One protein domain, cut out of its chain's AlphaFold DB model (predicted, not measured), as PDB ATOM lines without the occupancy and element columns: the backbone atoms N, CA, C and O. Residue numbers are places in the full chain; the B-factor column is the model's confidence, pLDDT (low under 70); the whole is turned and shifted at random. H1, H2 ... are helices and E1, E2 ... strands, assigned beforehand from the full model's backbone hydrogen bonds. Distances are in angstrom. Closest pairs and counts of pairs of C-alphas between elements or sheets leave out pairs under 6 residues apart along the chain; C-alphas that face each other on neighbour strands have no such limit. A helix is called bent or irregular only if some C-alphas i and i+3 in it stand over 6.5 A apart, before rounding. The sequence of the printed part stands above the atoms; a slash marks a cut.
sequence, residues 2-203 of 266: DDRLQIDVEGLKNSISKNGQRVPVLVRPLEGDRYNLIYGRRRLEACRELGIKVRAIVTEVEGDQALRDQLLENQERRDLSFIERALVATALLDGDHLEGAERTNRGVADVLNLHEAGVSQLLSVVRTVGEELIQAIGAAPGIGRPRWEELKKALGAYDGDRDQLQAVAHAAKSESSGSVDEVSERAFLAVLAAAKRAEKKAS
ATOM      1  N   ASP A   2     122.616 135.771 151.303       45.41
ATOM      2  CA  ASP A   2     123.040 135.893 152.722       45.41
ATOM      3  C   ASP A   2     124.210 135.002 153.157       45.41
ATOM      4  O   ASP A   2     125.117 135.449 153.851       45.41
ATOM      5  N   ASP A   3     124.236 133.754 152.697       41.28
ATOM      6  CA  ASP A   3     125.193 132.748 153.174       41.28
ATOM      7  C   ASP A   3     126.662 133.143 152.896       41.28
ATOM      8  O   ASP A   3     127.567 132.959 153.705       41.28
ATOM      9  N   ARG A   4     126.920 133.825 151.768       43.81
ATOM     10  CA  ARG A   4     128.267 134.322 151.439       43.81
ATOM     11  C   ARG A   4     128.651 135.593 152.200       43.81
ATOM     12  O   ARG A   4     129.834 135.932 152.179       43.81
ATOM     13  N   LEU A   5     127.691 136.353 152.732       47.28
ATOM     14  CA  LEU A   5     127.942 137.528 153.579       47.28
ATOM     15  C   LEU A   5     128.300 137.070 154.994       47.28
ATOM     16  O   LEU A   5     129.308 137.529 155.529       47.28
ATOM     17  N   GLN A   6     127.564 136.089 155.527       50.97
ATOM     18  CA  GLN A   6     127.854 135.460 156.818       50.97
ATOM     19  C   GLN A   6     129.266 134.863 156.868       50.97
ATOM     20  O   GLN A   6     130.032 135.212 157.764       50.97
ATOM     21  N   ILE A   7     129.669 134.077 155.859       50.19
ATOM     22  CA  ILE A   7     131.011 133.456 155.803       50.19
ATOM     23  C   ILE A   7     132.143 134.501 155.881       50.19
ATOM     24  O   ILE A   7     133.185 134.275 156.497       50.19
ATOM     25  N   ASP A   8     131.949 135.661 155.257       63.25
ATOM     26  CA  ASP A   8     132.980 136.691 155.146       63.25
ATOM     27  C   ASP A   8     132.999 137.596 156.401       63.25
ATOM     28  O   ASP A   8     134.059 138.030 156.864       63.25
ATOM     29  N   VAL A   9     131.840 137.871 157.010       70.44
ATOM     30  CA  VAL A   9     131.758 138.550 158.316       70.44
ATOM     31  C   VAL A   9     132.373 137.683 159.415       70.44
ATOM     32  O   VAL A   9     133.124 138.213 160.226       70.44
ATOM     33  N   GLU A  10     132.182 136.361 159.391       75.75
ATOM     34  CA  GLU A  10     132.785 135.417 160.346       75.75
ATOM     35  C   GLU A  10     134.322 135.513 160.364       75.75
ATOM     36  O   GLU A  10     134.953 135.574 161.425       75.75
ATOM     37  N   GLY A  11     134.944 135.589 159.182       77.56
ATOM     38  CA  GLY A  11     136.393 135.751 159.044       77.56
ATOM     39  C   GLY A  11     136.888 137.091 159.598       77.56
ATOM     40  O   GLY A  11     137.876 137.144 160.339       77.56
ATOM     41  N   LEU A  12     136.171 138.176 159.294       74.50
ATOM     42  CA  LEU A  12     136.504 139.512 159.785       74.50
ATOM     43  C   LEU A  12     136.285 139.629 161.301       74.50
ATOM     44  O   LEU A  12     137.131 140.187 161.998       74.50
ATOM     45  N   LYS A  13     135.209 139.031 161.817       85.19
ATOM     46  CA  LYS A  13     134.893 138.886 163.239       85.19
ATOM     47  C   LYS A  13     136.016 138.168 163.977       85.19
ATOM     48  O   LYS A  13     136.517 138.684 164.972       85.19
ATOM     49  N   ASN A  14     136.481 137.035 163.453       82.19
ATOM     50  CA  ASN A  14     137.604 136.295 164.030       82.19
ATOM     51  C   ASN A  14     138.900 137.117 164.047       82.19
ATOM     52  O   ASN A  14     139.639 137.085 165.032       82.19
ATOM     53  N   SER A  15     139.178 137.874 162.983       78.88
ATOM     54  CA  SER A  15     140.354 138.747 162.925       78.88
ATOM     55  C   SER A  15     140.268 139.905 163.926       78.88
ATOM     56  O   SER A  15     141.217 140.125 164.679       78.88
ATOM     57  N   ILE A  16     139.127 140.600 163.982       84.56
ATOM     58  CA  ILE A  16     138.887 141.738 164.885       84.56
ATOM     59  C   ILE A  16     138.877 141.285 166.347       84.56
ATOM     60  O   ILE A  16     139.455 141.962 167.189       84.56
ATOM     61  N   SER A  17     138.285 140.127 166.644       86.75
ATOM     62  CA  SER A  17     138.289 139.536 167.986       86.75
ATOM     63  C   SER A  17     139.714 139.257 168.483       86.75
ATOM     64  O   SER A  17     140.047 139.571 169.622       86.75
ATOM     65  N   LYS A  18     140.594 138.738 167.612       83.38
ATOM     66  CA  LYS A  18     141.987 138.415 167.970       83.38
ATOM     67  C   LYS A  18     142.915 139.626 168.016       83.38
ATOM     68  O   LYS A  18     143.814 139.675 168.845       83.38
ATOM     69  N   ASN A  19     142.751 140.557 167.081       78.19
ATOM     70  CA  ASN A  19     143.749 141.589 166.790       78.19
ATOM     71  C   ASN A  19     143.255 143.022 167.023       78.19
ATOM     72  O   ASN A  19     143.987 143.969 166.729       78.19
ATOM     73  N   GLY A  20     142.013 143.185 167.479       80.19
ATOM     74  CA  GLY A  20     141.324 144.466 167.506       80.19
ATOM     75  C   GLY A  20     140.975 144.988 166.109       80.19
ATOM     76  O   GLY A  20     141.384 144.463 165.068       80.19
ATOM     77  N   GLN A  21     140.204 146.074 166.072       81.44
ATOM     78  CA  GLN A  21     139.905 146.763 164.824       81.44
ATOM     79  C   GLN A  21     141.112 147.604 164.383       81.44
ATOM     80  O   GLN A  21     141.282 148.744 164.815       81.44
ATOM     81  N   ARG A  22     141.952 147.050 163.504       72.56
ATOM     82  CA  ARG A  22     143.107 147.779 162.949       72.56
ATOM     83  C   ARG A  22     142.695 148.839 161.934       72.56
ATOM     84  O   ARG A  22     143.151 149.971 162.013       72.56
ATOM     85  N   VAL A  23     141.793 148.478 161.022       69.50
ATOM     86  CA  VAL A  23     141.309 149.377 159.969       69.50
ATOM     87  C   VAL A  23     140.001 150.027 160.430       69.50
ATOM     88  O   VAL A  23     139.022 149.308 160.648       69.50
ATOM     89  N   PRO A  24     139.933 151.353 160.604       77.88
ATOM     90  CA  PRO A  24     138.692 152.021 160.983       77.88
ATOM     91  C   PRO A  24     137.629 151.940 159.871       77.88
ATOM     92  O   PRO A  24     137.906 151.554 158.732       77.88
ATOM     93  N   VAL A  25     136.379 152.242 160.217       78.06
ATOM     94  CA  VAL A  25     135.335 152.563 159.230       78.06
ATOM     95  C   VAL A  25     135.459 154.033 158.831       78.06
ATOM     96  O   VAL A  25     136.013 154.815 159.595       78.06
ATOM     97  N   LEU A  26     134.966 154.423 157.660       73.88
ATOM     98  CA  LEU A  26     134.904 155.840 157.282       73.88
ATOM     99  C   LEU A  26     133.472 156.309 157.478       73.88
ATOM    100  O   LEU A  26     132.541 155.622 157.050       73.88
ATOM    101  N   VAL A  27     133.292 157.452 158.123       76.38
ATOM    102  CA  VAL A  27     131.984 158.053 158.366       76.38
ATOM    103  C   VAL A  27     132.028 159.547 158.078       76.38
ATOM    104  O   VAL A  27     133.083 160.169 158.159       76.38
ATOM    105  N   ARG A  28     130.869 160.131 157.783       72.50
ATOM    106  CA  ARG A  28     130.683 161.587 157.790       72.50
ATOM    107  C   ARG A  28     129.736 162.006 158.907       72.50
ATOM    108  O   ARG A  28     128.850 161.212 159.247       72.50
ATOM    109  N   PRO A  29     129.885 163.217 159.458       77.50
ATOM    110  CA  PRO A  29     128.933 163.739 160.425       77.50
ATOM    111  C   PRO A  29     127.548 163.948 159.785       77.50
ATOM    112  O   PRO A  29     127.415 164.245 158.598       77.50
ATOM    113  N   LEU A  30     126.504 163.748 160.587       75.69
ATOM    114  CA  LEU A  30     125.114 164.122 160.329       75.69
ATOM    115  C   LEU A  30     124.638 165.057 161.449       75.69
ATOM    116  O   LEU A  30     125.273 165.173 162.497       75.69
ATOM    117  N   GLU A  31     123.469 165.673 161.268       77.50
ATOM    118  CA  GLU A  31     122.836 166.454 162.331       77.50
ATOM    119  C   GLU A  31     122.582 165.614 163.595       77.50
ATOM    120  O   GLU A  31     121.951 164.544 163.546       77.50
ATOM    121  N   GLY A  32     123.029 166.169 164.727       76.81
ATOM    122  CA  GLY A  32     122.775 165.675 166.080       76.81
ATOM    123  C   GLY A  32     123.556 164.414 166.443       76.81
ATOM    124  O   GLY A  32     122.944 163.357 166.518       76.81
ATOM    125  N   ASP A  33     124.873 164.534 166.662       83.19
ATOM    126  CA  ASP A  33     125.817 163.468 167.086       83.19
ATOM    127  C   ASP A  33     125.611 162.103 166.398       83.19
ATOM    128  O   ASP A  33     125.811 161.023 166.955       83.19
ATOM    129  N   ARG A  34     125.155 162.154 165.148       81.62
ATOM    130  CA  ARG A  34     124.945 160.992 164.296       81.62
ATOM    131  C   ARG A  34     125.984 161.010 163.200       81.62
ATOM    132  O   ARG A  34     126.459 162.061 162.784       81.62
ATOM    133  N   TYR A  35     126.289 159.826 162.697       80.25
ATOM    134  CA  TYR A  35     127.277 159.644 161.651       80.25
ATOM    135  C   TYR A  35     126.698 158.747 160.571       80.25
ATOM    136  O   TYR A  35     126.038 157.750 160.871       80.25
ATOM    137  N   ASN A  36     126.954 159.092 159.313       69.44
ATOM    138  CA  ASN A  36     126.626 158.222 158.197       69.44
ATOM    139  C   ASN A  36     127.841 157.381 157.830       69.44
ATOM    140  O   ASN A  36     128.923 157.925 157.602       69.44
ATOM    141  N   LEU A  37     127.656 156.067 157.726       69.38
ATOM    142  CA  LEU A  37     128.711 155.164 157.290       69.38
ATOM    143  C   LEU A  37     129.031 155.417 155.817       69.38
ATOM    144  O   LEU A  37     128.199 155.152 154.954       69.38
ATOM    145  N   ILE A  38     130.240 155.902 155.545       66.38
ATOM    146  CA  ILE A  38     130.773 156.008 154.187       66.38
ATOM    147  C   ILE A  38     131.291 154.643 153.719       66.38
ATOM    148  O   ILE A  38     131.025 154.213 152.599       66.38
ATOM    149  N   TYR A  39     132.027 153.948 154.593       67.81
ATOM    150  CA  TYR A  39     132.668 152.671 154.287       67.81
ATOM    151  C   TYR A  39     132.749 151.758 155.508       67.81
ATOM    152  O   TYR A  39     132.960 152.212 156.627       67.81
ATOM    153  N   GLY A  40     132.702 150.446 155.253       73.38
ATOM    154  CA  GLY A  40     133.071 149.416 156.219       73.38
ATOM    155  C   GLY A  40     131.880 148.691 156.834       73.38
ATOM    156  O   GLY A  40     131.969 148.310 157.996       73.38
ATOM    157  N   ARG A  41     130.785 148.464 156.081       75.00
ATOM    158  CA  ARG A  41     129.554 147.807 156.587       75.00
ATOM    159  C   ARG A  41     129.856 146.475 157.259       75.00
ATOM    160  O   ARG A  41     129.491 146.293 158.407       75.00
ATOM    161  N   ARG A  42     130.624 145.598 156.611       77.19
ATOM    162  CA  ARG A  42     131.014 144.300 157.190       77.19
ATOM    163  C   ARG A  42     131.826 144.421 158.472       77.19
ATOM    164  O   ARG A  42     131.765 143.552 159.329       77.19
ATOM    165  N   ARG A  43     132.610 145.491 158.602       84.75
ATOM    166  CA  ARG A  43     133.383 145.770 159.812       84.75
ATOM    167  C   ARG A  43     132.496 146.318 160.913       84.75
ATOM    168  O   ARG A  43     132.624 145.876 162.044       84.75
ATOM    169  N   LEU A  44     131.584 147.224 160.572       85.25
ATOM    170  CA  LEU A  44     130.543 147.692 161.476       85.25
ATOM    171  C   LEU A  44     129.697 146.513 161.974       85.25
ATOM    172  O   LEU A  44     129.451 146.410 163.168       85.25
ATOM    173  N   GLU A  45     129.310 145.610 161.079       82.62
ATOM    174  CA  GLU A  45     128.525 144.414 161.375       82.62
ATOM    175  C   GLU A  45     129.311 143.410 162.223       82.62
ATOM    176  O   GLU A  45     128.819 142.996 163.265       82.62
ATOM    177  N   ALA A  46     130.572 143.124 161.885       84.56
ATOM    178  CA  ALA A  46     131.448 142.297 162.716       84.56
ATOM    179  C   ALA A  46     131.654 142.898 164.119       84.56
ATOM    180  O   ALA A  46     131.576 142.184 165.114       84.56
ATOM    181  N   CYS A  47     131.887 144.211 164.225       88.62
ATOM    182  CA  CYS A  47     131.987 144.904 165.513       88.62
ATOM    183  C   CYS A  47     130.663 144.852 166.290       88.62
ATOM    184  O   CYS A  47     130.679 144.651 167.503       88.62
ATOM    185  N   ARG A  48     129.525 144.984 165.597       88.94
ATOM    186  CA  ARG A  48     128.181 144.880 166.177       88.94
ATOM    187  C   ARG A  48     127.903 143.471 166.701       88.94
ATOM    188  O   ARG A  48     127.423 143.352 167.822       88.94
ATOM    189  N   GLU A  49     128.234 142.426 165.944       90.38
ATOM    190  CA  GLU A  49     128.131 141.025 166.384       90.38
ATOM    191  C   GLU A  49     129.036 140.722 167.583       90.38
ATOM    192  O   GLU A  49     128.654 139.965 168.470       90.38
ATOM    193  N   LEU A  50     130.223 141.332 167.633       90.88
ATOM    194  CA  LEU A  50     131.149 141.220 168.765       90.88
ATOM    195  C   LEU A  50     130.740 142.067 169.978       90.88
ATOM    196  O   LEU A  50     131.360 141.941 171.031       90.88
ATOM    197  N   GLY A  51     129.747 142.951 169.843       91.94
ATOM    198  CA  GLY A  51     129.340 143.874 170.904       91.94
ATOM    199  C   GLY A  51     130.396 144.928 171.259       91.94
ATOM    200  O   GLY A  51     130.404 145.427 172.382       91.94
ATOM    201  N   ILE A  52     131.297 145.272 170.331       91.75
ATOM    202  CA  ILE A  52     132.369 146.254 170.554       91.75
ATOM    203  C   ILE A  52     132.089 147.581 169.842       91.75
ATOM    204  O   ILE A  52     131.440 147.629 168.796       91.75
ATOM    205  N   LYS A  53     132.634 148.678 170.383       90.62
ATOM    206  CA  LYS A  53     132.602 149.983 169.707       90.62
ATOM    207  C   LYS A  53     133.459 149.941 168.440       90.62
ATOM    208  O   LYS A  53     134.583 149.443 168.464       90.62
ATOM    209  N   VAL A  54     132.937 150.506 167.355       89.19
ATOM    210  CA  VAL A  54     133.659 150.630 166.087       89.19
ATOM    211  C   VAL A  54     134.565 151.868 166.113       89.19
ATOM    212  O   VAL A  54     134.135 152.963 166.467       89.19
ATOM    213  N   ARG A  55     135.830 151.706 165.730       87.94
ATOM    214  CA  ARG A  55     136.746 152.799 165.391       87.94
ATOM    215  C   ARG A  55     136.344 153.373 164.042       87.94
ATOM    216  O   ARG A  55     136.247 152.623 163.066       87.94
ATOM    217  N   ALA A  56     136.163 154.684 163.987       84.88
ATOM    218  CA  ALA A  56     135.769 155.405 162.788       84.88
ATOM    219  C   ALA A  56     136.715 156.579 162.510       84.88
ATOM    220  O   ALA A  56     137.231 157.200 163.439       84.88
ATOM    221  N   ILE A  57     136.924 156.863 161.230       77.56
ATOM    222  CA  ILE A  57     137.489 158.107 160.709       77.56
ATOM    223  C   ILE A  57     136.305 158.987 160.343       77.56
ATOM    224  O   ILE A  57     135.446 158.542 159.581       77.56
ATOM    225  N   VAL A  58     136.253 160.201 160.885       79.25
ATOM    226  CA  VAL A  58     135.222 161.189 160.547       79.25
ATOM    227  C   VAL A  58     135.800 162.121 159.488       79.25
ATOM    228  O   VAL A  58     136.884 162.658 159.684       79.25
ATOM    229  N   THR A  59     135.101 162.295 158.368       65.12
ATOM    230  CA  THR A  59     135.517 163.189 157.279       65.12
ATOM    231  C   THR A  59     134.385 164.139 156.889       65.12
ATOM    232  O   THR A  59     133.223 163.728 156.795       65.12
ATOM    233  N   GLU A  60     134.720 165.415 156.692       60.94
ATOM    234  CA  GLU A  60     133.809 166.470 156.235       60.94
ATOM    235  C   GLU A  60     133.711 166.445 154.707       60.94
ATOM    236  O   GLU A  60     134.199 167.308 153.992       60.94
ATOM    237  N   VAL A  61     133.105 165.379 154.199       52.09
ATOM    238  CA  VAL A  61     132.716 165.248 152.793       52.09
ATOM    239  C   VAL A  61     131.367 165.964 152.662       52.09
ATOM    240  O   VAL A  61     130.321 165.395 153.008       52.09
ATOM    241  N   GLU A  62     131.404 167.245 152.288       39.41
ATOM    242  CA  GLU A  62     130.216 168.090 152.133       39.41
ATOM    243  C   GLU A  62     129.409 167.621 150.912       39.41
ATOM    244  O   GLU A  62     129.953 167.435 149.832       39.41
ATOM    245  N   GLY A  63     128.105 167.358 151.066       44.56
ATOM    246  CA  GLY A  63     127.296 166.981 149.905       44.56
ATOM    247  C   GLY A  63     125.955 166.316 150.198       44.56
ATOM    248  O   GLY A  63     125.863 165.327 150.925       44.56
ATOM    249  N   ASP A  64     124.945 166.901 149.573       43.66
ATOM    250  CA  ASP A  64     123.506 166.655 149.457       43.66
ATOM    251  C   ASP A  64     122.928 165.223 149.589       43.66
ATOM    252  O   ASP A  64     123.625 164.210 149.675       43.66
ATOM    253  N   GLN A  65     121.592 165.131 149.566       40.38
ATOM    254  CA  GLN A  65     120.781 163.897 149.607       40.38
ATOM    255  C   GLN A  65     121.317 162.756 148.701       40.38
ATOM    256  O   GLN A  65     121.275 161.593 149.099       40.38
ATOM    257  N   ALA A  66     121.944 163.080 147.564       40.97
ATOM    258  CA  ALA A  66     122.594 162.129 146.652       40.97
ATOM    259  C   ALA A  66     123.757 161.328 147.280       40.97
ATOM    260  O   ALA A  66     123.994 160.174 146.918       40.97
ATOM    261  N   LEU A  67     124.469 161.902 148.256       41.50
ATOM    262  CA  LEU A  67     125.497 161.201 149.024       41.50
ATOM    263  C   LEU A  67     124.866 160.278 150.080       41.50
ATOM    264  O   LEU A  67     125.499 159.321 150.503       41.50
ATOM    265  N   ARG A  68     123.620 160.501 150.525       40.69
ATOM    266  CA  ARG A  68     122.931 159.528 151.402       40.69
ATOM    267  C   ARG A  68     122.587 158.256 150.630       40.69
ATOM    268  O   ARG A  68     122.871 157.170 151.130       40.69
ATOM    269  N   ASP A  69     122.082 158.410 149.412       43.62
ATOM    270  CA  ASP A  69     121.695 157.294 148.546       43.62
ATOM    271  C   ASP A  69     122.935 156.487 148.112       43.62
ATOM    272  O   ASP A  69     123.005 155.275 148.327       43.62
ATOM    273  N   GLN A  70     124.005 157.175 147.692       47.91
ATOM    274  CA  GLN A  70     125.280 156.544 147.325       47.91
ATOM    275  C   GLN A  70     125.929 155.757 148.476       47.91
ATOM    276  O   GLN A  70     126.581 154.737 148.248       47.91
ATOM    277  N   LEU A  71     125.767 156.218 149.720       45.59
ATOM    278  CA  LEU A  71     126.338 155.561 150.894       45.59
ATOM    279  C   LEU A  71     125.504 154.378 151.387       45.59
ATOM    280  O   LEU A  71     126.079 153.441 151.928       45.59
ATOM    281  N   LEU A  72     124.185 154.374 151.182       45.62
ATOM    282  CA  LEU A  72     123.319 153.228 151.490       45.62
ATOM    283  C   LEU A  72     123.592 152.030 150.566       45.62
ATOM    284  O   LEU A  72     123.599 150.885 151.030       45.62
ATOM    285  N   GLU A  73     123.885 152.299 149.294       45.38
ATOM    286  CA  GLU A  73     124.118 151.277 148.266       45.38
ATOM    287  C   GLU A  73     125.566 150.745 148.261       45.38
ATOM    288  O   GLU A  73     125.789 149.545 148.096       45.38
ATOM    289  N   ASN A  74     126.565 151.581 148.583       52.56
ATOM    290  CA  ASN A  74     127.982 151.182 148.714       52.56
ATOM    291  C   ASN A  74     128.232 150.073 149.744       52.56
ATOM    292  O   ASN A  74     129.239 149.361 149.714       52.56
ATOM    293  N   GLN A  75     127.342 149.972 150.718       48.09
ATOM    294  CA  GLN A  75     127.526 149.098 151.849       48.09
ATOM    295  C   GLN A  75     127.391 147.588 151.475       48.09
ATOM    296  O   GLN A  75     127.714 146.740 152.306       48.09
ATOM    297  N   GLU A  76     126.918 147.208 150.274       46.38
ATOM    298  CA  GLU A  76     126.893 145.796 149.819       46.38
ATOM    299  C   GLU A  76     128.274 145.275 149.368       46.38
ATOM    300  O   GLU A  76     128.480 144.062 149.241       46.38
ATOM    301  N   ARG A  77     129.254 146.167 149.156       60.28
ATOM    302  CA  ARG A  77     130.576 145.791 148.638       60.28
ATOM    303  C   ARG A  77     131.519 145.272 149.728       60.28
ATOM    304  O   ARG A  77     131.541 145.749 150.864       60.28
ATOM    305  N   ARG A  78     132.327 144.268 149.358       55.88
ATOM    306  CA  ARG A  78     133.278 143.567 150.245       55.88
ATOM    307  C   ARG A  78     134.632 144.271 150.367       55.88
ATOM    308  O   ARG A  78     135.192 144.259 151.459       55.88
ATOM    309  N   ASP A  79     135.096 144.900 149.287       69.12
ATOM    310  CA  ASP A  79     136.398 145.567 149.183       69.12
ATOM    311  C   ASP A  79     136.252 147.025 148.733       69.12
ATOM    312  O   ASP A  79     135.312 147.384 148.025       69.12
ATOM    313  N   LEU A  80     137.216 147.860 149.132       74.62
ATOM    314  CA  LEU A  80     137.320 149.248 148.679       74.62
ATOM    315  C   LEU A  80     137.634 149.293 147.176       74.62
ATOM    316  O   LEU A  80     138.530 148.586 146.702       74.62
ATOM    317  N   SER A  81     136.983 150.186 146.436       85.19
ATOM    318  CA  SER A  81     137.434 150.585 145.098       85.19
ATOM    319  C   SER A  81     138.793 151.295 145.166       85.19
ATOM    320  O   SER A  81     139.306 151.640 146.237       85.19
ATOM    321  N   PHE A  82     139.413 151.518 144.004       90.12
ATOM    322  CA  PHE A  82     140.677 152.252 143.940       90.12
ATOM    323  C   PHE A  82     140.561 153.647 144.569       90.12
ATOM    324  O   PHE A  82     141.421 154.020 145.366       90.12
ATOM    325  N   ILE A  83     139.504 154.390 144.236       89.50
ATOM    326  CA  ILE A  83     139.358 155.772 144.688       89.50
ATOM    327  C   ILE A  83     138.964 155.856 146.162       89.50
ATOM    328  O   ILE A  83     139.471 156.710 146.879       89.50
ATOM    329  N   GLU A  84     138.173 154.905 146.663       84.00
ATOM    330  CA  GLU A  84     137.843 154.849 148.090       84.00
ATOM    331  C   GLU A  84     139.080 154.533 148.940       84.00
ATOM    332  O   GLU A  84     139.278 155.165 149.976       84.00
ATOM    333  N   ARG A  85     139.981 153.637 148.494       85.38
ATOM    334  CA  ARG A  85     141.290 153.466 149.163       85.38
ATOM    335  C   ARG A  85     142.085 154.766 149.191       85.38
ATOM    336  O   ARG A  85     142.804 155.012 150.154       85.38
ATOM    337  N   ALA A  86     141.974 155.578 148.144       89.19
ATOM    338  CA  ALA A  86     142.689 156.840 148.055       89.19
ATOM    339  C   ALA A  86     142.148 157.894 149.027       89.19
ATOM    340  O   ALA A  86     142.935 158.566 149.692       89.19
ATOM    341  N   LEU A  87     140.825 157.983 149.167       83.12
ATOM    342  CA  LEU A  87     140.180 158.848 150.156       83.12
ATOM    343  C   LEU A  87     140.531 158.422 151.586       83.12
ATOM    344  O   LEU A  87     140.911 159.257 152.399       83.12
ATOM    345  N   VAL A  88     140.508 157.117 151.884       80.00
ATOM    346  CA  VAL A  88     140.910 156.606 153.208       80.00
ATOM    347  C   VAL A  88     142.386 156.906 153.488       80.00
ATOM    348  O   VAL A  88     142.724 157.310 154.597       80.00
ATOM    349  N   ALA A  89     143.269 156.741 152.497       84.56
ATOM    350  CA  ALA A  89     144.682 157.091 152.638       84.56
ATOM    351  C   ALA A  89     144.882 158.583 152.945       84.56
ATOM    352  O   ALA A  89     145.735 158.920 153.760       84.56
ATOM    353  N   THR A  90     144.085 159.450 152.315       83.44
ATOM    354  CA  THR A  90     144.108 160.905 152.537       83.44
ATOM    355  C   THR A  90     143.644 161.228 153.956       83.44
ATOM    356  O   THR A  90     144.392 161.815 154.728       83.44
ATOM    357  N   ALA A  91     142.491 160.699 154.372       79.44
ATOM    358  CA  ALA A  91     141.952 160.928 155.712       79.44
ATOM    359  C   ALA A  91     142.852 160.393 156.846       79.44
ATOM    360  O   ALA A  91     142.896 160.971 157.930       79.44
ATOM    361  N   LEU A  92     143.591 159.301 156.616       78.62
ATOM    362  CA  LEU A  92     144.573 158.782 157.577       78.62
ATOM    363  C   LEU A  92     145.803 159.690 157.735       78.62
ATOM    364  O   LEU A  92     146.415 159.681 158.802       78.62
ATOM    365  N   LEU A  93     146.186 160.426 156.687       80.50
ATOM    366  CA  LEU A  93     147.288 161.387 156.751       80.50
ATOM    367  C   LEU A  93     146.856 162.740 157.289       80.50
ATOM    368  O   LEU A  93     147.622 163.359 158.016       80.50
ATOM    369  N   ASP A  94     145.663 163.199 156.938       78.38
ATOM    370  CA  ASP A  94     145.228 164.548 157.293       78.38
ATOM    371  C   ASP A  94     144.580 164.586 158.685       78.38
ATOM    372  O   ASP A  94     144.657 165.598 159.381       78.38
ATOM    373  N   GLY A  95     143.997 163.469 159.129       69.12
ATOM    374  CA  GLY A  95     143.343 163.350 160.430       69.12
ATOM    375  C   GLY A  95     144.254 162.890 161.573       69.12
ATOM    376  O   GLY A  95     145.378 162.426 161.389       69.12
ATOM    377  N   ASP A  96     143.707 162.922 162.790       64.06
ATOM    378  CA  ASP A  96     144.371 162.466 164.023       64.06
ATOM    379  C   ASP A  96     144.220 160.957 164.286       64.06
ATOM    380  O   ASP A  96     144.314 160.475 165.414       64.06
ATOM    381  N   HIS A  97     143.971 160.186 163.230       64.69
ATOM    382  CA  HIS A  97     143.690 158.750 163.324       64.69
ATOM    383  C   HIS A  97     144.944 157.882 163.440       64.69
ATOM    384  O   HIS A  97     144.849 156.732 163.878       64.69
ATOM    385  N   LEU A  98     146.092 158.437 163.050       65.56
ATOM    386  CA  LEU A  98     147.421 157.885 163.276       65.56
ATOM    387  C   LEU A  98     148.171 158.784 164.258       65.56
ATOM    388  O   LEU A  98     148.081 160.016 164.180       65.56
ATOM    389  N   GLU A  99     148.934 158.161 165.157       68.62
ATOM    390  CA  GLU A  99     149.840 158.887 166.042       68.62
ATOM    391  C   GLU A  99     150.859 159.682 165.212       68.62
ATOM    392  O   GLU A  99     151.205 159.298 164.092       68.62
ATOM    393  N   GLY A 100     151.356 160.805 165.741       67.75
ATOM    394  CA  GLY A 100     152.154 161.761 164.960       67.75
ATOM    395  C   GLY A 100     153.380 161.154 164.258       67.75
ATOM    396  O   GLY A 100     153.733 161.588 163.167       67.75
ATOM    397  N   ALA A 101     153.994 160.116 164.835       73.69
ATOM    398  CA  ALA A 101     155.115 159.398 164.221       73.69
ATOM    399  C   ALA A 101     154.687 158.381 163.138       73.69
ATOM    400  O   ALA A 101     155.490 158.010 162.281       73.69
ATOM    401  N   GLU A 102     153.436 157.924 163.169       72.06
ATOM    402  CA  GLU A 102     152.872 156.928 162.253       72.06
ATOM    403  C   GLU A 102     152.147 157.560 161.062       72.06
ATOM    404  O   GLU A 102     151.970 156.890 160.044       72.06
ATOM    405  N   ARG A 103     151.794 158.851 161.147       80.00
ATOM    406  CA  ARG A 103     151.187 159.670 160.081       80.00
ATOM    407  C   ARG A 103     152.155 159.904 158.915       80.00
ATOM    408  O   ARG A 103     152.648 160.996 158.649       80.00
ATOM    409  N   THR A 104     152.466 158.819 158.229       85.44
ATOM    410  CA  THR A 104     153.425 158.713 157.137       85.44
ATOM    411  C   THR A 104     152.851 157.777 156.082       85.44
ATOM    412  O   THR A 104     151.989 156.946 156.377       85.44
ATOM    413  N   ASN A 105     153.366 157.839 154.852       85.81
ATOM    414  CA  ASN A 105     152.942 156.911 153.800       85.81
ATOM    415  C   ASN A 105     153.147 155.442 154.204       85.81
ATOM    416  O   ASN A 105     152.362 154.591 153.794       85.81
ATOM    417  N   ARG A 106     154.169 155.151 155.019       83.31
ATOM    418  CA  ARG A 106     154.419 153.820 155.581       83.31
ATOM    419  C   ARG A 106     153.319 153.389 156.555       83.31
ATOM    420  O   ARG A 106     152.756 152.321 156.365       83.31
ATOM    421  N   GLY A 107     152.958 154.223 157.532       77.75
ATOM    422  CA  GLY A 107     151.895 153.869 158.484       77.75
ATOM    423  C   GLY A 107     150.536 153.681 157.804       77.75
ATOM    424  O   GLY A 107     149.806 152.739 158.099       77.75
ATOM    425  N   VAL A 108     150.228 154.501 156.798       78.19
ATOM    426  CA  VAL A 108     149.028 154.314 155.964       78.19
ATOM    427  C   VAL A 108     149.094 153.020 155.154       78.19
ATOM    428  O   VAL A 108     148.083 152.328 155.013       78.19
ATOM    429  N   ALA A 109     150.267 152.682 154.615       78.38
ATOM    430  CA  ALA A 109     150.480 151.450 153.865       78.38
ATOM    431  C   ALA A 109     150.226 150.216 154.744       78.38
ATOM    432  O   ALA A 109     149.543 149.297 154.295       78.38
ATOM    433  N   ASP A 110     150.666 150.245 156.002       74.25
ATOM    434  CA  ASP A 110     150.423 149.175 156.974       74.25
ATOM    435  C   ASP A 110     148.925 149.024 157.296       74.25
ATOM    436  O   ASP A 110     148.403 147.907 157.341       74.25
ATOM    437  N   VAL A 111     148.196 150.138 157.450       72.06
ATOM    438  CA  VAL A 111     146.742 150.118 157.701       72.06
ATOM    439  C   VAL A 111     145.963 149.594 156.495       72.06
ATOM    440  O   VAL A 111     145.025 148.812 156.655       72.06
ATOM    441  N   LEU A 112     146.327 150.011 155.281       72.31
ATOM    442  CA  LEU A 112     145.617 149.631 154.056       72.31
ATOM    443  C   LEU A 112     146.125 148.332 153.423       72.31
ATOM    444  O   LEU A 112     145.573 147.910 152.406       72.31
ATOM    445  N   ASN A 113     147.141 147.696 154.015       75.75
ATOM    446  CA  ASN A 113     147.840 146.534 153.465       75.75
ATOM    447  C   ASN A 113     148.324 146.780 152.020       75.75
ATOM    448  O   ASN A 113     148.048 146.014 151.095       75.75
ATOM    449  N   LEU A 114     149.006 147.909 151.828       77.44
ATOM    450  CA  LEU A 114     149.589 148.353 150.566       77.44
ATOM    451  C   LEU A 114     151.106 148.511 150.712       77.44
ATOM    452  O   LEU A 114     151.667 148.394 151.793       77.44
ATOM    453  N   HIS A 115     151.781 148.826 149.609       82.25
ATOM    454  CA  HIS A 115     153.150 149.337 149.650       82.25
ATOM    455  C   HIS A 115     153.149 150.869 149.701       82.25
ATOM    456  O   HIS A 115     152.248 151.514 149.159       82.25
ATOM    457  N   GLU A 116     154.205 151.463 150.256       84.25
ATOM    458  CA  GLU A 116     154.359 152.921 150.394       84.25
ATOM    459  C   GLU A 116     154.250 153.679 149.053       84.25
ATOM    460  O   GLU A 116     153.604 154.728 148.948       84.25
ATOM    461  N   ALA A 117     154.806 153.102 147.982       86.38
ATOM    462  CA  ALA A 117     154.665 153.632 146.626       86.38
ATOM    463  C   ALA A 117     153.204 153.619 146.136       86.38
ATOM    464  O   ALA A 117     152.785 154.513 145.402       86.38
ATOM    465  N   GLY A 118     152.418 152.624 146.559       85.56
ATOM    466  CA  GLY A 118     150.988 152.533 146.266       85.56
ATOM    467  C   GLY A 118     150.193 153.636 146.961       85.56
ATOM    468  O   GLY A 118     149.350 154.265 146.329       85.56
ATOM    469  N   VAL A 119     150.522 153.940 148.220       86.12
ATOM    470  CA  VAL A 119     149.930 155.068 148.960       86.12
ATOM    471  C   VAL A 119     150.245 156.394 148.271       86.12
ATOM    472  O   VAL A 119     149.340 157.169 147.978       86.12
ATOM    473  N   SER A 120     151.507 156.622 147.902       89.06
ATOM    474  CA  SER A 120     151.918 157.848 147.199       89.06
ATOM    475  C   SER A 120     151.137 158.076 145.894       89.06
ATOM    476  O   SER A 120     150.772 159.211 145.573       89.06
ATOM    477  N   GLN A 121     150.852 157.000 145.151       90.75
ATOM    478  CA  GLN A 121     150.049 157.045 143.924       90.75
ATOM    479  C   GLN A 121     148.588 157.404 144.208       90.75
ATOM    480  O   GLN A 121     148.050 158.300 143.560       90.75
ATOM    481  N   LEU A 122     147.970 156.752 145.195       90.44
ATOM    482  CA  LEU A 122     146.597 157.036 145.613       90.44
ATOM    483  C   LEU A 122     146.418 158.519 145.967       90.44
ATOM    484  O   LEU A 122     145.563 159.198 145.399       90.44
ATOM    485  N   LEU A 123     147.293 159.042 146.826       90.69
ATOM    486  CA  LEU A 123     147.254 160.440 147.259       90.69
ATOM    487  C   LEU A 123     147.461 161.411 146.091       90.69
ATOM    488  O   LEU A 123     146.841 162.470 146.032       90.69
ATOM    489  N   SER A 124     148.326 161.063 145.133       94.25
ATOM    490  CA  SER A 124     148.535 161.889 143.941       94.25
ATOM    491  C   SER A 124     147.271 162.029 143.097       94.25
ATOM    492  O   SER A 124     147.083 163.091 142.497       94.25
ATOM    493  N   VAL A 125     146.444 160.985 143.014       94.56
ATOM    494  CA  VAL A 125     145.167 161.041 142.294       94.56
ATOM    495  C   VAL A 125     144.209 161.975 143.021       94.56
ATOM    496  O   VAL A 125     143.719 162.905 142.388       94.56
ATOM    497  N   VAL A 126     144.016 161.806 144.334       89.38
ATOM    498  CA  VAL A 126     143.099 162.652 145.122       89.38
ATOM    499  C   VAL A 126     143.481 164.126 145.018       89.38
ATOM    500  O   VAL A 126     142.651 164.937 144.619       89.38
ATOM    501  N   ARG A 127     144.761 164.461 145.222       89.75
ATOM    502  CA  ARG A 127     145.254 165.846 145.113       89.75
ATOM    503  C   ARG A 127     145.010 166.493 143.749       89.75
ATOM    504  O   ARG A 127     144.850 167.704 143.676       89.75
ATOM    505  N   THR A 128     145.048 165.716 142.664       91.06
ATOM    506  CA  THR A 128     144.899 166.274 141.308       91.06
ATOM    507  C   THR A 128     143.447 166.287 140.848       91.06
ATOM    508  O   THR A 128     143.028 167.216 140.165       91.06
ATOM    509  N   VAL A 129     142.672 165.253 141.175       92.19
ATOM    510  CA  VAL A 129     141.265 165.169 140.770       92.19
ATOM    511  C   VAL A 129     140.404 166.093 141.635       92.19
ATOM    512  O   VAL A 129     139.561 166.803 141.090       92.19
ATOM    513  N   GLY A 130     140.698 166.166 142.933       88.31
ATOM    514  CA  GLY A 130     139.919 166.898 143.928       88.31
ATOM    515  C   GLY A 130     138.811 166.034 144.524       88.31
ATOM    516  O   GLY A 130     138.210 165.214 143.827       88.31
ATOM    517  N   GLU A 131     138.554 166.212 145.820       82.06
ATOM    518  CA  GLU A 131     137.564 165.417 146.554       82.06
ATOM    519  C   GLU A 131     136.145 165.653 146.041       82.06
ATOM    520  O   GLU A 131     135.452 164.680 145.768       82.06
ATOM    521  N   GLU A 132     135.764 166.903 145.783       81.00
ATOM    522  CA  GLU A 132     134.458 167.277 145.215       81.00
ATOM    523  C   GLU A 132     134.126 166.494 143.933       81.00
ATOM    524  O   GLU A 132     133.098 165.826 143.817       81.00
ATOM    525  N   LEU A 133     135.054 166.472 142.970       87.81
ATOM    526  CA  LEU A 133     134.851 165.753 141.712       87.81
ATOM    527  C   LEU A 133     134.832 164.230 141.913       87.81
ATOM    528  O   LEU A 133     134.069 163.529 141.250       87.81
ATOM    529  N   ILE A 134     135.655 163.708 142.827       89.75
ATOM    530  CA  ILE A 134     135.628 162.288 143.201       89.75
ATOM    531  C   ILE A 134     134.264 161.914 143.787       89.75
ATOM    532  O   ILE A 134     133.715 160.872 143.430       89.75
ATOM    533  N   GLN A 135     133.706 162.755 144.654       83.88
ATOM    534  CA  GLN A 135     132.397 162.539 145.261       83.88
ATOM    535  C   GLN A 135     131.280 162.592 144.216       83.88
ATOM    536  O   GLN A 135     130.428 161.700 144.195       83.88
ATOM    537  N   ALA A 136     131.328 163.570 143.304       83.56
ATOM    538  CA  ALA A 136     130.373 163.703 142.207       83.56
ATOM    539  C   ALA A 136     130.366 162.462 141.292       83.56
ATOM    540  O   ALA A 136     129.297 161.968 140.918       83.56
ATOM    541  N   ILE A 137     131.548 161.914 140.973       90.12
ATOM    542  CA  ILE A 137     131.703 160.670 140.197       90.12
ATOM    543  C   ILE A 137     131.213 159.448 140.986       90.12
ATOM    544  O   ILE A 137     130.479 158.612 140.459       90.12
ATOM    545  N   GLY A 138     131.633 159.333 142.244       84.12
ATOM    546  CA  GLY A 138     131.410 158.171 143.093       84.12
ATOM    547  C   GLY A 138     132.494 157.093 142.991       84.12
ATOM    548  O   GLY A 138     133.577 157.297 142.447       84.12
ATOM    549  N   ALA A 139     132.211 155.928 143.576       83.19
ATOM    550  CA  ALA A 139     133.220 154.896 143.839       83.19
ATOM    551  C   ALA A 139     133.753 154.194 142.578       83.19
ATOM    552  O   ALA A 139     134.914 153.789 142.549       83.19
ATOM    553  N   ALA A 140     132.902 154.044 141.555       89.25
ATOM    554  CA  ALA A 140     133.231 153.462 140.251       89.25
ATOM    555  C   ALA A 140     134.130 152.198 140.353       89.25
ATOM    556  O   ALA A 140     135.283 152.218 139.914       89.25
ATOM    557  N   PRO A 141     133.654 151.104 140.980       83.12
ATOM    558  CA  PRO A 141     134.499 149.982 141.404       83.12
ATOM    559  C   PRO A 141     135.171 149.216 140.254       83.12
ATOM    560  O   PRO A 141     136.293 148.737 140.430       83.12
ATOM    561  N   GLY A 142     134.556 149.150 139.068       86.75
ATOM    562  CA  GLY A 142     135.172 148.608 137.853       86.75
ATOM    563  C   GLY A 142     136.255 149.507 137.245       86.75
ATOM    564  O   GLY A 142     137.006 149.078 136.363       86.75
ATOM    565  N   ILE A 143     136.402 150.746 137.723       92.12
ATOM    566  CA  ILE A 143     137.421 151.688 137.262       92.12
ATOM    567  C   ILE A 143     138.686 151.557 138.113       92.12
ATOM    568  O   ILE A 143     138.848 152.142 139.184       92.12
ATOM    569  N   GLY A 144     139.637 150.791 137.585       88.56
ATOM    570  CA  GLY A 144     140.947 150.608 138.197       88.56
ATOM    571  C   GLY A 144     141.901 151.799 138.033       88.56
ATOM    572  O   GLY A 144     141.664 152.753 137.289       88.56
ATOM    573  N   ARG A 145     143.065 151.678 138.680       91.38
ATOM    574  CA  ARG A 145     144.158 152.669 138.679       91.38
ATOM    575  C   ARG A 145     144.485 153.287 137.306       91.38
ATOM    576  O   ARG A 145     144.600 154.508 137.256       91.38
ATOM    577  N   PRO A 146     144.647 152.523 136.201       94.25
ATOM    578  CA  PRO A 146     145.081 153.109 134.927       94.25
ATOM    579  C   PRO A 146     144.143 154.205 134.413       94.25
ATOM    580  O   PRO A 146     144.598 155.193 133.848       94.25
ATOM    581  N   ARG A 147     142.836 154.051 134.646       95.56
ATOM    582  CA  ARG A 147     141.820 155.023 134.236       95.56
ATOM    583  C   ARG A 147     141.830 156.268 135.115       95.56
ATOM    584  O   ARG A 147     141.746 157.373 134.594       95.56
ATOM    585  N   TRP A 148     141.993 156.112 136.426       96.00
ATOM    586  CA  TRP A 148     142.134 157.254 137.334       96.00
ATOM    587  C   TRP A 148     143.405 158.070 137.058       96.00
ATOM    588  O   TRP A 148     143.362 159.296 137.087       96.00
ATOM    589  N   GLU A 149     144.516 157.415 136.710       94.75
ATOM    590  CA  GLU A 149     145.735 158.100 136.249       94.75
ATOM    591  C   GLU A 149     145.520 158.823 134.910       94.75
ATOM    592  O   GLU A 149     146.039 159.918 134.696       94.75
ATOM    593  N   GLU A 150     144.711 158.250 134.016       94.56
ATOM    594  CA  GLU A 150     144.311 158.893 132.766       94.56
ATOM    595  C   GLU A 150     143.484 160.167 133.015       94.56
ATOM    596  O   GLU A 150     143.749 161.196 132.392       94.56
ATOM    597  N   LEU A 151     142.539 160.126 133.961       95.38
ATOM    598  CA  LEU A 151     141.767 161.297 134.379       95.38
ATOM    599  C   LEU A 151     142.668 162.361 135.012       95.38
ATOM    600  O   LEU A 151     142.642 163.515 134.591       95.38
ATOM    601  N   LYS A 152     143.516 161.969 135.967       94.50
ATOM    602  CA  LYS A 152     144.516 162.850 136.584       94.50
ATOM    603  C   LYS A 152     145.375 163.549 135.528       94.50
ATOM    604  O   LYS A 152     145.608 164.750 135.630       94.50
ATOM    605  N   LYS A 153     145.838 162.819 134.509       92.56
ATOM    606  CA  LYS A 153     146.633 163.393 133.417       92.56
ATOM    607  C   LYS A 153     145.841 164.430 132.619       92.56
ATOM    608  O   LYS A 153     146.370 165.511 132.387       92.56
ATOM    609  N   ALA A 154     144.601 164.118 132.238       91.25
ATOM    610  CA  ALA A 154     143.740 165.052 131.510       91.25
ATOM    611  C   ALA A 154     143.473 166.332 132.323       91.25
ATOM    612  O   ALA A 154     143.482 167.430 131.775       91.25
ATOM    613  N   LEU A 155     143.311 166.199 133.645       89.69
ATOM    614  CA  LEU A 155     143.106 167.324 134.559       89.69
ATOM    615  C   LEU A 155     144.366 168.157 134.808       89.69
ATOM    616  O   LEU A 155     144.257 169.347 135.078       89.69
ATOM    617  N   GLY A 156     145.560 167.575 134.681       83.00
ATOM    618  CA  GLY A 156     146.817 168.315 134.825       83.00
ATOM    619  C   GLY A 156     147.002 169.435 133.790       83.00
ATOM    620  O   GLY A 156     147.761 170.366 134.042       83.00
ATOM    621  N   ALA A 157     146.311 169.354 132.650       73.38
ATOM    622  CA  ALA A 157     146.292 170.374 131.599       73.38
ATOM    623  C   ALA A 157     144.920 171.060 131.447       73.38
ATOM    624  O   ALA A 157     144.705 171.786 130.479       73.38
ATOM    625  N   TYR A 158     143.983 170.796 132.361       77.00
ATOM    626  CA  TYR A 158     142.631 171.337 132.307       77.00
ATOM    627  C   TYR A 158     142.604 172.738 132.922       77.00
ATOM    628  O   TYR A 158     142.871 172.906 134.110       77.00
ATOM    629  N   ASP A 159     142.282 173.732 132.101       71.75
ATOM    630  CA  ASP A 159     142.106 175.141 132.471       71.75
ATOM    631  C   ASP A 159     140.626 175.539 132.622       71.75
ATOM    632  O   ASP A 159     140.312 176.695 132.903       71.75
ATOM    633  N   GLY A 160     139.718 174.582 132.417       75.06
ATOM    634  CA  GLY A 160     138.285 174.784 132.547       75.06
ATOM    635  C   GLY A 160     137.807 174.809 133.998       75.06
ATOM    636  O   GLY A 160     138.538 174.513 134.944       75.06
ATOM    637  N   ASP A 161     136.530 175.132 134.153       81.50
ATOM    638  CA  ASP A 161     135.857 175.160 135.443       81.50
ATOM    639  C   ASP A 161     135.575 173.735 135.950       81.50
ATOM    640  O   ASP A 161     134.911 172.937 135.279       81.50
ATOM    641  N   ARG A 162     136.084 173.404 137.145       84.81
ATOM    642  CA  ARG A 162     135.881 172.086 137.763       84.81
ATOM    643  C   ARG A 162     134.408 171.808 138.052       84.81
ATOM    644  O   ARG A 162     134.011 170.647 137.961       84.81
ATOM    645  N   ASP A 163     133.595 172.832 138.287       86.62
ATOM    646  CA  ASP A 163     132.166 172.669 138.565       86.62
ATOM    647  C   ASP A 163     131.404 172.157 137.339       86.62
ATOM    648  O   ASP A 163     130.448 171.392 137.464       86.62
ATOM    649  N   GLN A 164     131.895 172.442 136.128       89.38
ATOM    650  CA  GLN A 164     131.346 171.851 134.906       89.38
ATOM    651  C   GLN A 164     131.570 170.338 134.857       89.38
ATOM    652  O   GLN A 164     130.705 169.600 134.386       89.38
ATOM    653  N   LEU A 165     132.713 169.848 135.346       92.50
ATOM    654  CA  LEU A 165     132.979 168.409 135.408       92.50
ATOM    655  C   LEU A 165     132.116 167.727 136.473       92.50
ATOM    656  O   LEU A 165     131.641 166.616 136.233       92.50
ATOM    657  N   GLN A 166     131.862 168.396 137.599       90.00
ATOM    658  CA  GLN A 166     130.915 167.914 138.607       90.00
ATOM    659  C   GLN A 166     129.499 167.820 138.021       90.00
ATOM    660  O   GLN A 166     128.857 166.772 138.108       90.00
ATOM    661  N   ALA A 167     129.041 168.863 137.319       89.19
ATOM    662  CA  ALA A 167     127.746 168.867 136.642       89.19
ATOM    663  C   ALA A 167     127.623 167.737 135.604       89.19
ATOM    664  O   ALA A 167     126.584 167.079 135.531       89.19
ATOM    665  N   VAL A 168     128.690 167.451 134.846       93.19
ATOM    666  CA  VAL A 168     128.739 166.305 133.918       93.19
ATOM    667  C   VAL A 168     128.573 164.977 134.658       93.19
ATOM    668  O   VAL A 168     127.849 164.106 134.175       93.19
ATOM    669  N   ALA A 169     129.214 164.810 135.819       91.38
ATOM    670  CA  ALA A 169     129.051 163.608 136.632       91.38
ATOM    671  C   ALA A 169     127.596 163.450 137.102       91.38
ATOM    672  O   ALA A 169     126.997 162.397 136.887       91.38
ATOM    673  N   HIS A 170     127.000 164.502 137.670       88.44
ATOM    674  CA  HIS A 170     125.615 164.469 138.151       88.44
ATOM    675  C   HIS A 170     124.604 164.202 137.031       88.44
ATOM    676  O   HIS A 170     123.723 163.357 137.201       88.44
ATOM    677  N   ALA A 171     124.764 164.850 135.874       90.56
ATOM    678  CA  ALA A 171     123.917 164.617 134.708       90.56
ATOM    679  C   ALA A 171     123.985 163.149 134.260       90.56
ATOM    680  O   ALA A 171     122.953 162.484 134.165       90.56
ATOM    681  N   ALA A 172     125.197 162.602 134.113       90.75
ATOM    682  CA  ALA A 172     125.395 161.206 133.728       90.75
ATOM    683  C   ALA A 172     124.760 160.220 134.721       90.75
ATOM    684  O   ALA A 172     124.259 159.173 134.304       90.75
ATOM    685  N   LYS A 173     124.747 160.550 136.020       86.12
ATOM    686  CA  LYS A 173     124.065 159.740 137.037       86.12
ATOM    687  C   LYS A 173     122.547 159.820 136.904       86.12
ATOM    688  O   LYS A 173     121.898 158.784 136.955       86.12
ATOM    689  N   SER A 174     121.998 161.014 136.685       84.31
ATOM    690  CA  SER A 174     120.548 161.223 136.545       84.31
ATOM    691  C   SER A 174     119.948 160.574 135.291       84.31
ATOM    692  O   SER A 174     118.818 160.097 135.324       84.31
ATOM    693  N   GLU A 175     120.709 160.517 134.197       85.75
ATOM    694  CA  GLU A 175     120.286 159.912 132.927       85.75
ATOM    695  C   GLU A 175     120.467 158.386 132.905       85.75
ATOM    696  O   GLU A 175     119.966 157.698 132.014       85.75
ATOM    697  N   SER A 176     121.204 157.841 133.874       82.19
ATOM    698  CA  SER A 176     121.524 156.422 133.939       82.19
ATOM    699  C   SER A 176     120.517 155.657 134.787       82.19
ATOM    700  O   SER A 176     120.292 155.971 135.948       82.19
ATOM    701  N   SER A 177     120.013 154.552 134.245       81.12
ATOM    702  CA  SER A 177     119.363 153.495 135.024       81.12
ATOM    703  C   SER A 177     120.323 152.322 135.225       81.12
ATOM    704  O   SER A 177     121.012 151.919 134.279       81.12
ATOM    705  N   GLY A 178     120.363 151.748 136.420       77.00
ATOM    706  CA  GLY A 178     121.211 150.599 136.743       77.00
ATOM    707  C   GLY A 178     121.576 150.573 138.218       77.00
ATOM    708  O   GLY A 178     121.065 151.371 139.001       77.00
ATOM    709  N   SER A 179     122.471 149.661 138.581       77.44
ATOM    710  CA  SER A 179     123.085 149.664 139.909       77.44
ATOM    711  C   SER A 179     123.965 150.906 140.106       77.44
ATOM    712  O   SER A 179     124.467 151.490 139.143       77.44
ATOM    713  N   VAL A 180     124.220 151.294 141.356       72.62
ATOM    714  CA  VAL A 180     125.116 152.426 141.682       72.62
ATOM    715  C   VAL A 180     126.493 152.295 141.085       72.62
ATOM    716  O   VAL A 180     127.101 153.296 140.705       72.62
ATOM    717  N   ASP A 181     126.995 151.071 141.031       80.25
ATOM    718  CA  ASP A 181     128.320 150.762 140.522       80.25
ATOM    719  C   ASP A 181     128.372 151.137 139.043       80.25
ATOM    720  O   ASP A 181     129.198 151.955 138.642       80.25
ATOM    721  N   GLU A 182     127.397 150.659 138.268       81.69
ATOM    722  CA  GLU A 182     127.250 150.981 136.847       81.69
ATOM    723  C   GLU A 182     127.014 152.479 136.620       81.69
ATOM    724  O   GLU A 182     127.571 153.071 135.695       81.69
ATOM    725  N   VAL A 183     126.210 153.114 137.474       86.56
ATOM    726  CA  VAL A 183     125.920 154.552 137.418       86.56
ATOM    727  C   VAL A 183     127.188 155.379 137.678       86.56
ATOM    728  O   VAL A 183     127.484 156.313 136.929       86.56
ATOM    729  N   SER A 184     127.987 155.009 138.681       86.75
ATOM    730  CA  SER A 184     129.256 155.676 139.016       86.75
ATOM    731  C   SER A 184     130.318 155.449 137.937       86.75
ATOM    732  O   SER A 184     131.082 156.351 137.599       86.75
ATOM    733  N   GLU A 185     130.363 154.254 137.346       91.44
ATOM    734  CA  GLU A 185     131.250 153.941 136.225       91.44
ATOM    735  C   GLU A 185     130.909 154.767 134.979       91.44
ATOM    736  O   GLU A 185     131.805 155.302 134.321       91.44
ATOM    737  N   ARG A 186     129.617 154.945 134.676       92.44
ATOM    738  CA  ARG A 186     129.171 155.832 133.590       92.44
ATOM    739  C   ARG A 186     129.519 157.288 133.867       92.44
ATOM    740  O   ARG A 186     130.044 157.952 132.972       92.44
ATOM    741  N   ALA A 187     129.303 157.761 135.095       93.06
ATOM    742  CA  ALA A 187     129.698 159.106 135.508       93.06
ATOM    743  C   ALA A 187     131.206 159.330 135.314       93.06
ATOM    744  O   ALA A 187     131.613 160.313 134.691       93.06
ATOM    745  N   PHE A 188     132.033 158.368 135.738       96.75
ATOM    746  CA  PHE A 188     133.480 158.411 135.531       96.75
ATOM    747  C   PHE A 188     133.840 158.548 134.044       96.75
ATOM    748  O   PHE A 188     134.638 159.408 133.662       96.75
ATOM    749  N   LEU A 189     133.249 157.713 133.181       96.62
ATOM    750  CA  LEU A 189     133.528 157.736 131.743       96.62
ATOM    751  C   LEU A 189     133.098 159.059 131.091       96.62
ATOM    752  O   LEU A 189     133.824 159.577 130.234       96.62
ATOM    753  N   ALA A 190     131.963 159.625 131.508       96.12
ATOM    754  CA  ALA A 190     131.473 160.914 131.026       96.12
ATOM    755  C   ALA A 190     132.431 162.060 131.394       96.12
ATOM    756  O   ALA A 190     132.825 162.840 130.517       96.12
ATOM    757  N   VAL A 191     132.874 162.110 132.655       96.31
ATOM    758  CA  VAL A 191     133.849 163.102 133.137       96.31
ATOM    759  C   VAL A 191     135.178 162.962 132.405       96.31
ATOM    760  O   VAL A 191     135.709 163.949 131.899       96.31
ATOM    761  N   LEU A 192     135.701 161.740 132.273       95.62
ATOM    762  CA  LEU A 192     136.954 161.500 131.563       95.62
ATOM    763  C   LEU A 192     136.880 161.958 130.100       95.62
ATOM    764  O   LEU A 192     137.826 162.559 129.582       95.62
ATOM    765  N   ALA A 193     135.759 161.701 129.423       94.31
ATOM    766  CA  ALA A 193     135.549 162.167 128.059       94.31
ATOM    767  C   ALA A 193     135.485 163.703 127.981       94.31
ATOM    768  O   ALA A 193     136.057 164.288 127.059       94.31
ATOM    769  N   ALA A 194     134.822 164.361 128.936       92.75
ATOM    770  CA  ALA A 194     134.750 165.819 129.014       92.75
ATOM    771  C   ALA A 194     136.130 166.451 129.262       92.75
ATOM    772  O   ALA A 194     136.541 167.319 128.489       92.75
ATOM    773  N   ALA A 195     136.880 165.946 130.244       91.94
ATOM    774  CA  ALA A 195     138.228 166.409 130.565       91.94
ATOM    775  C   ALA A 195     139.176 166.276 129.361       91.94
ATOM    776  O   ALA A 195     139.859 167.228 128.994       91.94
ATOM    777  N   LYS A 196     139.148 165.138 128.655       90.00
ATOM    778  CA  LYS A 196     139.956 164.933 127.439       90.00
ATOM    779  C   LYS A 196     139.552 165.821 126.265       90.00
ATOM    780  O   LYS A 196     140.399 166.195 125.455       90.00
ATOM    781  N   ARG A 197     138.260 166.119 126.101       86.38
ATOM    782  CA  ARG A 197     137.797 167.055 125.062       86.38
ATOM    783  C   ARG A 197     138.319 168.459 125.335       86.38
ATOM    784  O   ARG A 197     138.773 169.117 124.402       86.38
ATOM    785  N   ALA A 198     138.297 168.881 126.594       79.00
ATOM    786  CA  ALA A 198     138.882 170.145 127.005       79.00
ATOM    787  C   ALA A 198     140.407 170.149 126.838       79.00
ATOM    788  O   ALA A 198     140.913 171.074 126.222       79.00
ATOM    789  N   GLU A 199     141.123 169.085 127.215       74.81
ATOM    790  CA  GLU A 199     142.570 168.939 126.961       74.81
ATOM    791  C   GLU A 199     142.911 169.100 125.466       74.81
ATOM    792  O   GLU A 199     143.864 169.787 125.105       74.81
ATOM    793  N   LYS A 200     142.099 168.519 124.570       70.88
ATOM    794  CA  LYS A 200     142.254 168.664 123.111       70.88
ATOM    795  C   LYS A 200     141.907 170.056 122.575       70.88
ATOM    796  O   LYS A 200     142.355 170.384 121.484       70.88
ATOM    797  N   LYS A 201     141.076 170.829 123.280       66.12
ATOM    798  CA  LYS A 201     140.683 172.198 122.903       66.12
ATOM    799  C   LYS A 201     141.659 173.239 123.472       66.12
ATOM    800  O   LYS A 201     141.947 174.221 122.795       66.12
ATOM    801  N   ALA A 202     142.163 172.996 124.684       57.44
ATOM    802  CA  ALA A 202     143.134 173.809 125.419       57.44
ATOM    803  C   ALA A 202     144.582 173.533 124.996       57.44
ATOM    804  O   ALA A 202     145.430 174.413 125.086       57.44
ATOM    805  N   SER A 203     144.871 172.349 124.448       46.09
ATOM    806  CA  SER A 203     145.913 172.244 123.435       46.09
ATOM    807  C   SER A 203     145.354 172.922 122.191       46.09
ATOM    808  O   SER A 203     144.614 172.265 121.453       46.09
TER     809      SER A 203
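This is residues 2 to 203 of the 266 residues of the protein "Rep B partitioning protein/ParB-like protein" of Maritimibacter alkaliphilus HTCC2654 (UniProt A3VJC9). Crossed helices, H4 to H10, make the larger part of this domain, with H4 over a small three-stranded sheet, H3 alongside the sheet's edge strand E2, and H1 and H2 at the end away from H10. H4, H5 and H6 form one cluster and H7, H9 and H10 another, and H8 joins the two by touching H6 and H10. The 202 printed residues hold ten named helices and three named strands, in the order H1 E1 E2 H2 E3 H3 H4 H5 H6 H7 H8 H9 H10; the sheet is mixed, in the order E2 E1 E3, and the class is mostly helix. The whole is compact, with a radius of gyration of the C-alphas of 17.6 A and spans of 56 by 41 by 34 A.

H1, residues 3 to 19, begins with C-alpha 3 at (125.193, 132.748, 153.174) and is 24.7 A long. E1, residues 25 to 30, and E2, residues 34 to 39, are 15.5 A and 15.1 A long. H2 is residues 41 to 49 and E3 residues 56 to 58. H3, residues 65 to 76, is 19.1 A long and neither bent nor irregular, but only just: C-alphas 73 and 76 are 6.3 A apart. H4, residues 82 to 94, is 18.7 A long and begins with C-alpha 82 at (140.677, 152.252, 143.940). H5 is residues 105 to 112, H6, residues 116 to 129, is 20.3 A long, and H7 is residues 131 to 137. H8, residues 145 to 156, is 16.3 A long and H9, residues 162 to 174, 18.8 A. H10, residues 180 to 202, is the longest at 32.3 A and ends with C-alpha 202 at (143.134, 173.809, 125.419).

H1 touches H2 with residues 9 to 16 alone, closest at the C-alphas of Lys 13 and Ala 46, 4.9 A. E1 and E2 are an antiparallel hairpin, with N 28 and O 36 within hydrogen-bond range at 2.9 A. E1 and E3 are parallel, with N 27 and O 57 at 2.8 A. H2 and H3 only graze the sheet, with residues 41 to 44 and 67 to 75. H4 is on the sheet at a height of 10.2 A and runs slantwise to the strands, at 38 degrees to E2 on the local plane. H4 touches H6, about perpendicular at 84 degrees, closest at the C-alphas of Ala 86 and Leu 122, 4.6 A. H5 touches H4 at the C-alphas of Val 108 and Ala 89, 6.1 A. H8 touches H6 at the C-alphas of Lys 152 and Val 129, 5.8 A, and H10 at those of Ala 154 and Lys 196, 5.6 A. H7 touches H9 at a shallow tilt of 30 degrees, closest at the C-alphas of Ile 137 and Ala 169, 5.3 A. H9 and H10 are a helical hairpin, closest at the C-alphas of Ala 169 and Ala 187, 4.7 A. H1 and H10 are apart. Every O i to N i+4 pair is within hydrogen-bond range in H2 and in H4 to H10; H1 has 12 of 13 and H3 6 of 8.

The two C-alphas farthest apart are those of Gly 51 and Ser 203, 57.7 A. The printed part has no cut and no long link; the link from H4 to H5, 10 residues, is short. The mean pLDDT of the printed part is 78.2, with 42 residues under 70, among them residues 59 to 79; H3 has a mean of 45.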